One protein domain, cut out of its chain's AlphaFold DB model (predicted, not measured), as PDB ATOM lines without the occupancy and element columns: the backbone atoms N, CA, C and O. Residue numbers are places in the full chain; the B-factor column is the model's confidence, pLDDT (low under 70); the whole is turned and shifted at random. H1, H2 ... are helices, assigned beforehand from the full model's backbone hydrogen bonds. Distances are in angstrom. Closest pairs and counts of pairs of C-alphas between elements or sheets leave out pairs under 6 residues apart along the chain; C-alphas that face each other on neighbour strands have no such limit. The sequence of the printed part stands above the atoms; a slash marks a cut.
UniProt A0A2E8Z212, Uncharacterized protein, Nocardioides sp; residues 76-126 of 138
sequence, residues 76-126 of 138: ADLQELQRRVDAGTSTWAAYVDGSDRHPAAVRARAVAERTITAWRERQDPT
ATOM      1  N   ALA A  76      83.676 214.695 210.425       95.31
ATOM      2  CA  ALA A  76      84.922 214.059 209.992       95.31
ATOM      3  C   ALA A  76      85.603 214.780 208.816       95.31
ATOM      4  O   ALA A  76      86.824 214.902 208.789       95.31
ATOM      5  N   ASP A  77      84.829 215.313 207.864       95.81
ATOM      6  CA  ASP A  77      85.392 216.024 206.709       95.81
ATOM      7  C   ASP A  77      86.082 217.336 207.117       95.81
ATOM      8  O   ASP A  77      87.157 217.660 206.610       95.81
ATOM      9  N   LEU A  78      85.504 218.073 208.074       94.75
ATOM     10  CA  LEU A  78      86.114 219.291 208.612       94.75
ATOM     11  C   LEU A  78      87.290 218.986 209.543       94.75
ATOM     12  O   LEU A  78      88.258 219.745 209.557       94.75
ATOM     13  N   GLN A  79      87.243 217.875 210.280       97.25
ATOM     14  CA  GLN A  79      88.386 217.398 211.058       97.25
ATOM     15  C   GLN A  79      89.582 217.072 210.159       97.25
ATOM     16  O   GLN A  79      90.702 217.499 210.443       97.25
ATOM     17  N   GLU A  80      89.353 216.358 209.055       96.81
ATOM     18  CA  GLU A  80      90.412 216.026 208.104       96.81
ATOM     19  C   GLU A  80      90.940 217.269 207.379       96.81
ATOM     20  O   GLU A  80      92.149 217.425 207.206       96.81
ATOM     21  N   LEU A  81      90.063 218.209 207.016       96.00
ATOM     22  CA  LEU A  81      90.496 219.496 206.478       96.00
ATOM     23  C   LEU A  81      91.379 220.260 207.478       96.00
ATOM     24  O   LEU A  81      92.435 220.756 207.094       96.00
ATOM     25  N   GLN A  82      90.998 220.309 208.758       96.94
ATOM     26  CA  GLN A  82      91.795 220.967 209.796       96.94
ATOM     27  C   GLN A  82      93.156 220.290 209.993       96.94
ATOM     28  O   GLN A  82      94.157 220.993 210.076       96.94
ATOM     29  N   ARG A  83      93.224 218.951 209.987       96.88
ATOM     30  CA  ARG A  83      94.502 218.215 209.994       96.88
ATOM     31  C   ARG A  83      95.402 218.630 208.833       96.88
ATOM     32  O   ARG A  83      96.592 218.853 209.024       96.88
ATOM     33  N   ARG A  84      94.837 218.762 207.631       96.94
ATOM     34  CA  ARG A  84      95.586 219.168 206.433       96.94
ATOM     35  C   ARG A  84      96.070 220.613 206.493       96.94
ATOM     36  O   ARG A  84      97.184 220.878 206.040       96.94
ATOM     37  N   VAL A  85      95.268 221.512 207.068       95.88
ATOM     38  CA  VAL A  85      95.661 222.900 207.359       95.88
ATOM     39  C   VAL A  85      96.784 222.940 208.399       95.88
ATOM     40  O   VAL A  85      97.782 223.616 208.176       95.88
ATOM     41  N   ASP A  86      96.666 222.176 209.489       96.19
ATOM     42  CA  ASP A  86      97.695 222.085 210.534       96.19
ATOM     43  C   ASP A  86      99.018 221.514 209.988       96.19
ATOM     44  O   ASP A  86     100.092 221.952 210.386       96.19
ATOM     45  N   ALA A  87      98.949 220.579 209.035       96.56
ATOM     46  CA  ALA A  87     100.111 220.014 208.349       96.56
ATOM     47  C   ALA A  87     100.692 220.921 207.241       96.56
ATOM     48  O   ALA A  87     101.655 220.534 206.583       96.56
ATOM     49  N   GLY A  88     100.092 222.088 206.970       95.94
ATOM     50  CA  GLY A  88     100.525 223.000 205.901       95.94
ATOM     51  C   GLY A  88     100.269 222.490 204.476       95.94
ATOM     52  O   GLY A  88     100.729 223.089 203.509       95.94
ATOM     53  N   THR A  89      99.520 221.395 204.325       96.88
ATOM     54  CA  THR A  89      99.203 220.772 203.023       96.88
ATOM     55  C   THR A  89      97.964 221.369 202.347       96.88
ATOM     56  O   THR A  89      97.633 221.015 201.216       96.88
ATOM     57  N   SER A  90      97.248 222.247 203.049       96.50
ATOM     58  CA  SER A  90      96.127 223.032 202.534       96.50
ATOM     59  C   SER A  90      95.962 224.311 203.357       96.50
ATOM     60  O   SER A  90      96.621 224.504 204.377       96.50
ATOM     61  N   THR A  91      95.062 225.191 202.930       95.88
ATOM     62  CA  THR A  91      94.669 226.388 203.676       95.88
ATOM     63  C   THR A  91      93.152 226.537 203.675       95.88
ATOM     64  O   THR A  91      92.457 226.061 202.777       95.88
ATOM     65  N   TRP A  92      92.620 227.262 204.661       93.00
ATOM     66  CA  TRP A  92      91.206 227.640 204.658       93.00
ATOM     67  C   TRP A  92      90.826 228.477 203.426       93.00
ATOM     68  O   TRP A  92      89.698 228.365 202.957       93.00
ATOM     69  N   ALA A  93      91.759 229.263 202.876       95.00
ATOM     70  CA  ALA A  93      91.550 229.996 201.629       95.00
ATOM     71  C   ALA A  93      91.357 229.035 200.445       95.00
ATOM     72  O   ALA A  93      90.326 229.109 199.786       95.00
ATOM     73  N   ALA A  94      92.256 228.056 200.284       95.19
ATOM     74  CA  ALA A  94      92.162 227.033 199.238       95.19
ATOM     75  C   ALA A  94      90.890 226.170 199.357       95.19
ATOM     76  O   ALA A  94      90.333 225.694 198.366       95.19
ATOM     77  N   TYR A  95      90.404 225.948 200.582       94.81
ATOM     78  CA  TYR A  95      89.106 225.315 200.802       94.81
ATOM     79  C   TYR A  95      87.952 226.176 200.274       94.81
ATOM     80  O   TYR A  95      87.094 225.648 199.566       94.81
ATOM     81  N   VAL A  96      87.927 227.469 200.609       92.62
ATOM     82  CA  VAL A  96      86.840 228.391 200.241       92.62
ATOM     83  C   VAL A  96      86.825 228.690 198.742       92.62
ATOM     84  O   VAL A  96      85.754 228.684 198.144       92.62
ATOM     85  N   ASP A  97      87.986 228.926 198.132       93.81
ATOM     86  CA  ASP A  97      88.097 229.260 196.706       93.81
ATOM     87  C   ASP A  97      87.964 228.042 195.769       93.81
ATOM     88  O   ASP A  97      87.848 228.194 194.555       93.81
ATOM     89  N   GLY A  98      87.941 226.828 196.328       94.38
ATOM     90  CA  GLY A  98      87.766 225.587 195.574       94.38
ATOM     91  C   GLY A  98      89.058 224.958 195.044       94.38
ATOM     92  O   GLY A  98      88.998 223.863 194.478       94.38
ATOM     93  N   SER A  99      90.218 225.583 195.252       96.56
ATOM     94  CA  SER A  99      91.524 225.074 194.808       96.56
ATOM     95  C   SER A  99      91.915 223.780 195.519       96.56
ATOM     96  O   SER A  99      92.574 222.918 194.936       96.56
ATOM     97  N   ASP A 100      91.470 223.596 196.763       95.56
ATOM     98  CA  ASP A 100      91.632 222.341 197.484       95.56
ATOM     99  C   ASP A 100      90.651 221.285 196.957       95.56
ATOM    100  O   ASP A 100      89.462 221.274 197.299       95.56
ATOM    101  N   ARG A 101      91.164 220.386 196.111       95.88
ATOM    102  CA  ARG A 101      90.402 219.306 195.464       95.88
ATOM    103  C   ARG A 101      90.369 218.001 196.254       95.88
ATOM    104  O   ARG A 101      89.852 217.003 195.756       95.88
ATOM    105  N   HIS A 102      90.909 217.978 197.469       97.06
ATOM    106  CA  HIS A 102      90.868 216.774 198.288       97.06
ATOM    107  C   HIS A 102      89.415 216.341 198.564       97.06
ATOM    108  O   HIS A 102      88.566 217.204 198.816       97.06
ATOM    109  N   PRO A 103      89.102 215.029 198.602       96.69
ATOM    110  CA  PRO A 103      87.731 214.552 198.791       96.69
ATOM    111  C   PRO A 103      87.031 215.120 200.033       96.69
ATOM    112  O   PRO A 103      85.854 215.465 199.967       96.69
ATOM    113  N   ALA A 104      87.757 215.278 201.145       94.00
ATOM    114  CA  ALA A 104      87.212 215.886 202.363       94.00
ATOM    115  C   ALA A 104      86.800 217.358 202.152       94.00
ATOM    116  O   ALA A 104      85.725 217.763 202.584       94.00
ATOM    117  N   ALA A 105      87.606 218.146 201.428       95.31
ATOM    118  CA  ALA A 105      87.300 219.543 201.116       95.31
ATOM    119  C   ALA A 105      86.086 219.658 200.180       95.31
ATOM    120  O   ALA A 105      85.199 220.478 200.406       95.31
ATOM    121  N   VAL A 106      86.006 218.788 199.168       96.50
ATOM    122  CA  VAL A 106      84.867 218.725 198.238       96.50
ATOM    123  C   VAL A 106      83.569 218.393 198.976       96.50
ATOM    124  O   VAL A 106      82.569 219.089 198.802       96.50
ATOM    125  N   ARG A 107      83.575 217.369 199.838       95.94
ATOM    126  CA  ARG A 107      82.383 216.992 200.614       95.94
ATOM    127  C   ARG A 107      81.979 218.066 201.618       95.94
ATOM    128  O   ARG A 107      80.793 218.384 201.700       95.94
ATOM    129  N   ALA A 108      82.941 218.660 202.325       93.56
ATOM    130  CA  ALA A 108      82.677 219.756 203.254       93.56
ATOM    131  C   ALA A 108      82.028 220.961 202.548       93.56
ATOM    132  O   ALA A 108      81.036 221.493 203.053       93.56
ATOM    133  N   ARG A 109      82.495 221.332 201.345       94.25
ATOM    134  CA  ARG A 109      81.849 222.376 200.529       94.25
ATOM    135  C   ARG A 109      80.425 222.002 200.141       94.25
ATOM    136  O   ARG A 109      79.522 222.799 200.362       94.25
ATOM    137  N   ALA A 110      80.199 220.779 199.666       93.44
ATOM    138  CA  ALA A 110      78.857 220.329 199.299       93.44
ATOM    139  C   ALA A 110      77.879 220.377 200.495       93.44
ATOM    140  O   ALA A 110      76.706 220.710 200.339       93.44
ATOM    141  N   VAL A 111      78.349 220.063 201.710       91.75
ATOM    142  CA  VAL A 111      77.557 220.218 202.945       91.75
ATOM    143  C   VAL A 111      77.270 221.694 203.235       91.75
ATOM    144  O   VAL A 111      76.129 222.044 203.557       91.75
ATOM    145  N   ALA A 112      78.274 222.563 203.113       90.19
ATOM    146  CA  ALA A 112      78.117 223.997 203.328       90.19
ATOM    147  C   ALA A 112      77.120 224.614 202.333       90.19
ATOM    148  O   ALA A 112      76.210 225.325 202.752       90.19
ATOM    149  N   GLU A 113      77.224 224.278 201.049       92.75
ATOM    150  CA  GLU A 113      76.313 224.726 199.991       92.75
ATOM    151  C   GLU A 113      74.868 224.326 200.285       92.75
ATOM    152  O   GLU A 113      73.991 225.187 200.299       92.75
ATOM    153  N   ARG A 114      74.616 223.054 200.625       92.56
ATOM    154  CA  ARG A 114      73.269 222.601 201.017       92.56
ATOM    155  C   ARG A 114      72.734 223.365 202.223       92.56
ATOM    156  O   ARG A 114      71.565 223.738 202.248       92.56
ATOM    157  N   THR A 115      73.586 223.616 203.214       89.12
ATOM    158  CA  THR A 115      73.201 224.352 204.423       89.12
ATOM    159  C   THR A 115      72.836 225.802 204.102       89.12
ATOM    160  O   THR A 115      71.831 226.305 204.606       89.12
ATOM    161  N   ILE A 116      73.619 226.464 203.245       88.81
ATOM    162  CA  ILE A 116      73.377 227.841 202.794       88.81
ATOM    163  C   ILE A 116      72.093 227.913 201.968       88.81
ATOM    164  O   ILE A 116      71.267 228.785 202.226       88.81
ATOM    165  N   THR A 117      71.897 226.996 201.019       92.19
ATOM    166  CA  THR A 117      70.679 226.925 200.200       92.19
ATOM    167  C   THR A 117      69.446 226.735 201.078       92.19
ATOM    168  O   THR A 117      68.535 227.554 201.025       92.19
ATOM    169  N   ALA A 118      69.467 225.760 201.991       88.69
ATOM    170  CA  ALA A 118      68.356 225.525 202.910       88.69
ATOM    171  C   ALA A 118      68.097 226.721 203.843       88.69
ATOM    172  O   ALA A 118      66.962 226.981 204.238       88.69
ATOM    173  N   TRP A 119      69.141 227.454 204.242       88.25
ATOM    174  CA  TRP A 119      68.967 228.685 205.012       88.25
ATOM    175  C   TRP A 119      68.316 229.792 204.178       88.25
ATOM    176  O   TRP A 119      67.397 230.433 204.680       88.25
ATOM    177  N   ARG A 120      68.727 229.977 202.916       86.62
ATOM    178  CA  ARG A 120      68.120 230.953 201.995       86.62
ATOM    179  C   ARG A 120      66.644 230.662 201.756       86.62
ATOM    180  O   ARG A 120      65.831 231.564 201.897       86.62
ATOM    181  N   GLU A 121      66.295 229.406 201.488       88.56
ATOM    182  CA  GLU A 121      64.904 228.978 201.278       88.56
ATOM    183  C   GLU A 121      64.017 229.262 202.497       88.56
ATOM    184  O   GLU A 121      62.872 229.673 202.350       88.56
ATOM    185  N   ARG A 122      64.544 229.114 203.721       83.38
ATOM    186  CA  ARG A 122      63.808 229.466 204.949       83.38
ATOM    187  C   ARG A 122      63.592 230.968 205.135       83.38
ATOM    188  O   ARG A 122      62.703 231.350 205.891       83.38
ATOM    189  N   GLN A 123      64.446 231.798 204.544       80.38
ATOM    190  CA  GLN A 123      64.370 233.257 204.637       80.38
ATOM    191  C   GLN A 123      63.547 233.869 203.500       80.38
ATOM    192  O   GLN A 123      63.251 235.060 203.554       80.38
ATOM    193  N   ASP A 124      63.177 233.083 202.487       73.00
ATOM    194  CA  ASP A 124      62.371 233.553 201.369       73.00
ATOM    195  C   ASP A 124      60.903 233.745 201.812       73.00
ATOM    196  O   ASP A 124      60.213 232.768 202.122       73.00
ATOM    197  N   PRO A 125      60.391 234.991 201.847       60.12
ATOM    198  CA  PRO A 125      59.014 235.271 202.250       60.12
ATOM    199  C   PRO A 125      57.972 234.746 201.248       60.12
ATOM    200  O   PRO A 125      56.785 234.715 201.573       60.12
ATOM    201  N   THR A 126      58.387 234.340 200.042       63.22
ATOM    202  CA  THR A 126      57.507 233.793 198.999       63.22
ATOM    203  C   THR A 126      57.284 232.285 199.123       63.22
ATOM    204  O   THR A 126      56.318 231.755 198.564       63.22
TER     205      THR A 126
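AT A GLANCE: This is residues 76 to 126 of the 138 residues of an uncharacterized protein of Nocardioides sp (UniProt A0A2E8Z212). One long helix, H3, sticks out as an arm from a small compact body in which its first residues meet two shorter helices, H1 and H2. H1 and H2 come near each other at the end of H1 and both pack on the beginning of H3, while residues 112 to 126 stand free and make much of the length. The printed part has 51 residues with three named helices, in the order H1, H2, H3, and no named strand; the class is all helix. The whole is loose, with a radius of gyration of the C-alphas of 13.2 A, and spans 45 by 20 by 15 A.

IN THESE COORDINATES: H3, the longest helix, holds residues 103 to 123 and measures 30.5 A from first to last C-alpha. It begins at C-alpha 103, at (87.731, 214.552, 198.791), and ends at C-alpha 123, at (64.370, 233.257, 204.637). H1 holds residues 76 to 86, 15.1 A from first to last C-alpha, and begins at C-alpha 76, at (84.922, 214.059, 209.992). H2 is short, residues 92 to 97, 8.7 A from first to last C-alpha.

HOW THE PARTS SIT: H3 touches H1 with residues 104 to 108 alone; the closest C-alphas of the two are those of Asp 77 and Ala 104, 4.7 A apart. The lines of H1 and H3 stand at a steep tilt of 60 degrees, and the two helices run opposite ways. H3 only just touches H2, with 3 pairs of C-alphas within 8 A, and does so with residues 105 to 109 alone. The closest C-alphas of H2 and H3 are those of Tyr 95 and Ala 105, 6.1 A apart. H2 and H3 run the same way at a steep tilt of 67 degrees. H1 and H2 are close but not clearly touching: their closest C-alphas, those of Val 85 and Trp 92, are 7.0 A apart. These two run opposite ways at a steep tilt of 67 degrees. In H1, H2 and H3 every backbone O of residue i is within hydrogen-bond range of the N of residue i+4 inside the same helix.

THE WHOLE: The outline is a rod, and the two C-alphas farthest apart in the domain are those of Ala 87 and Thr 126, at 45.7 A. Residues 112 to 126, of which 112 to 123 belong to H3, stand free. Without them the body has 36 residues, spans 23 by 20 by 11 A and has a radius of gyration of 8.4 A. The links from H1 to H2 and from H2 to H3 are tight, each of 5 residues. The printed part has no cut. Its mean pLDDT is 92.0, and residues 125 to 126 are under 70.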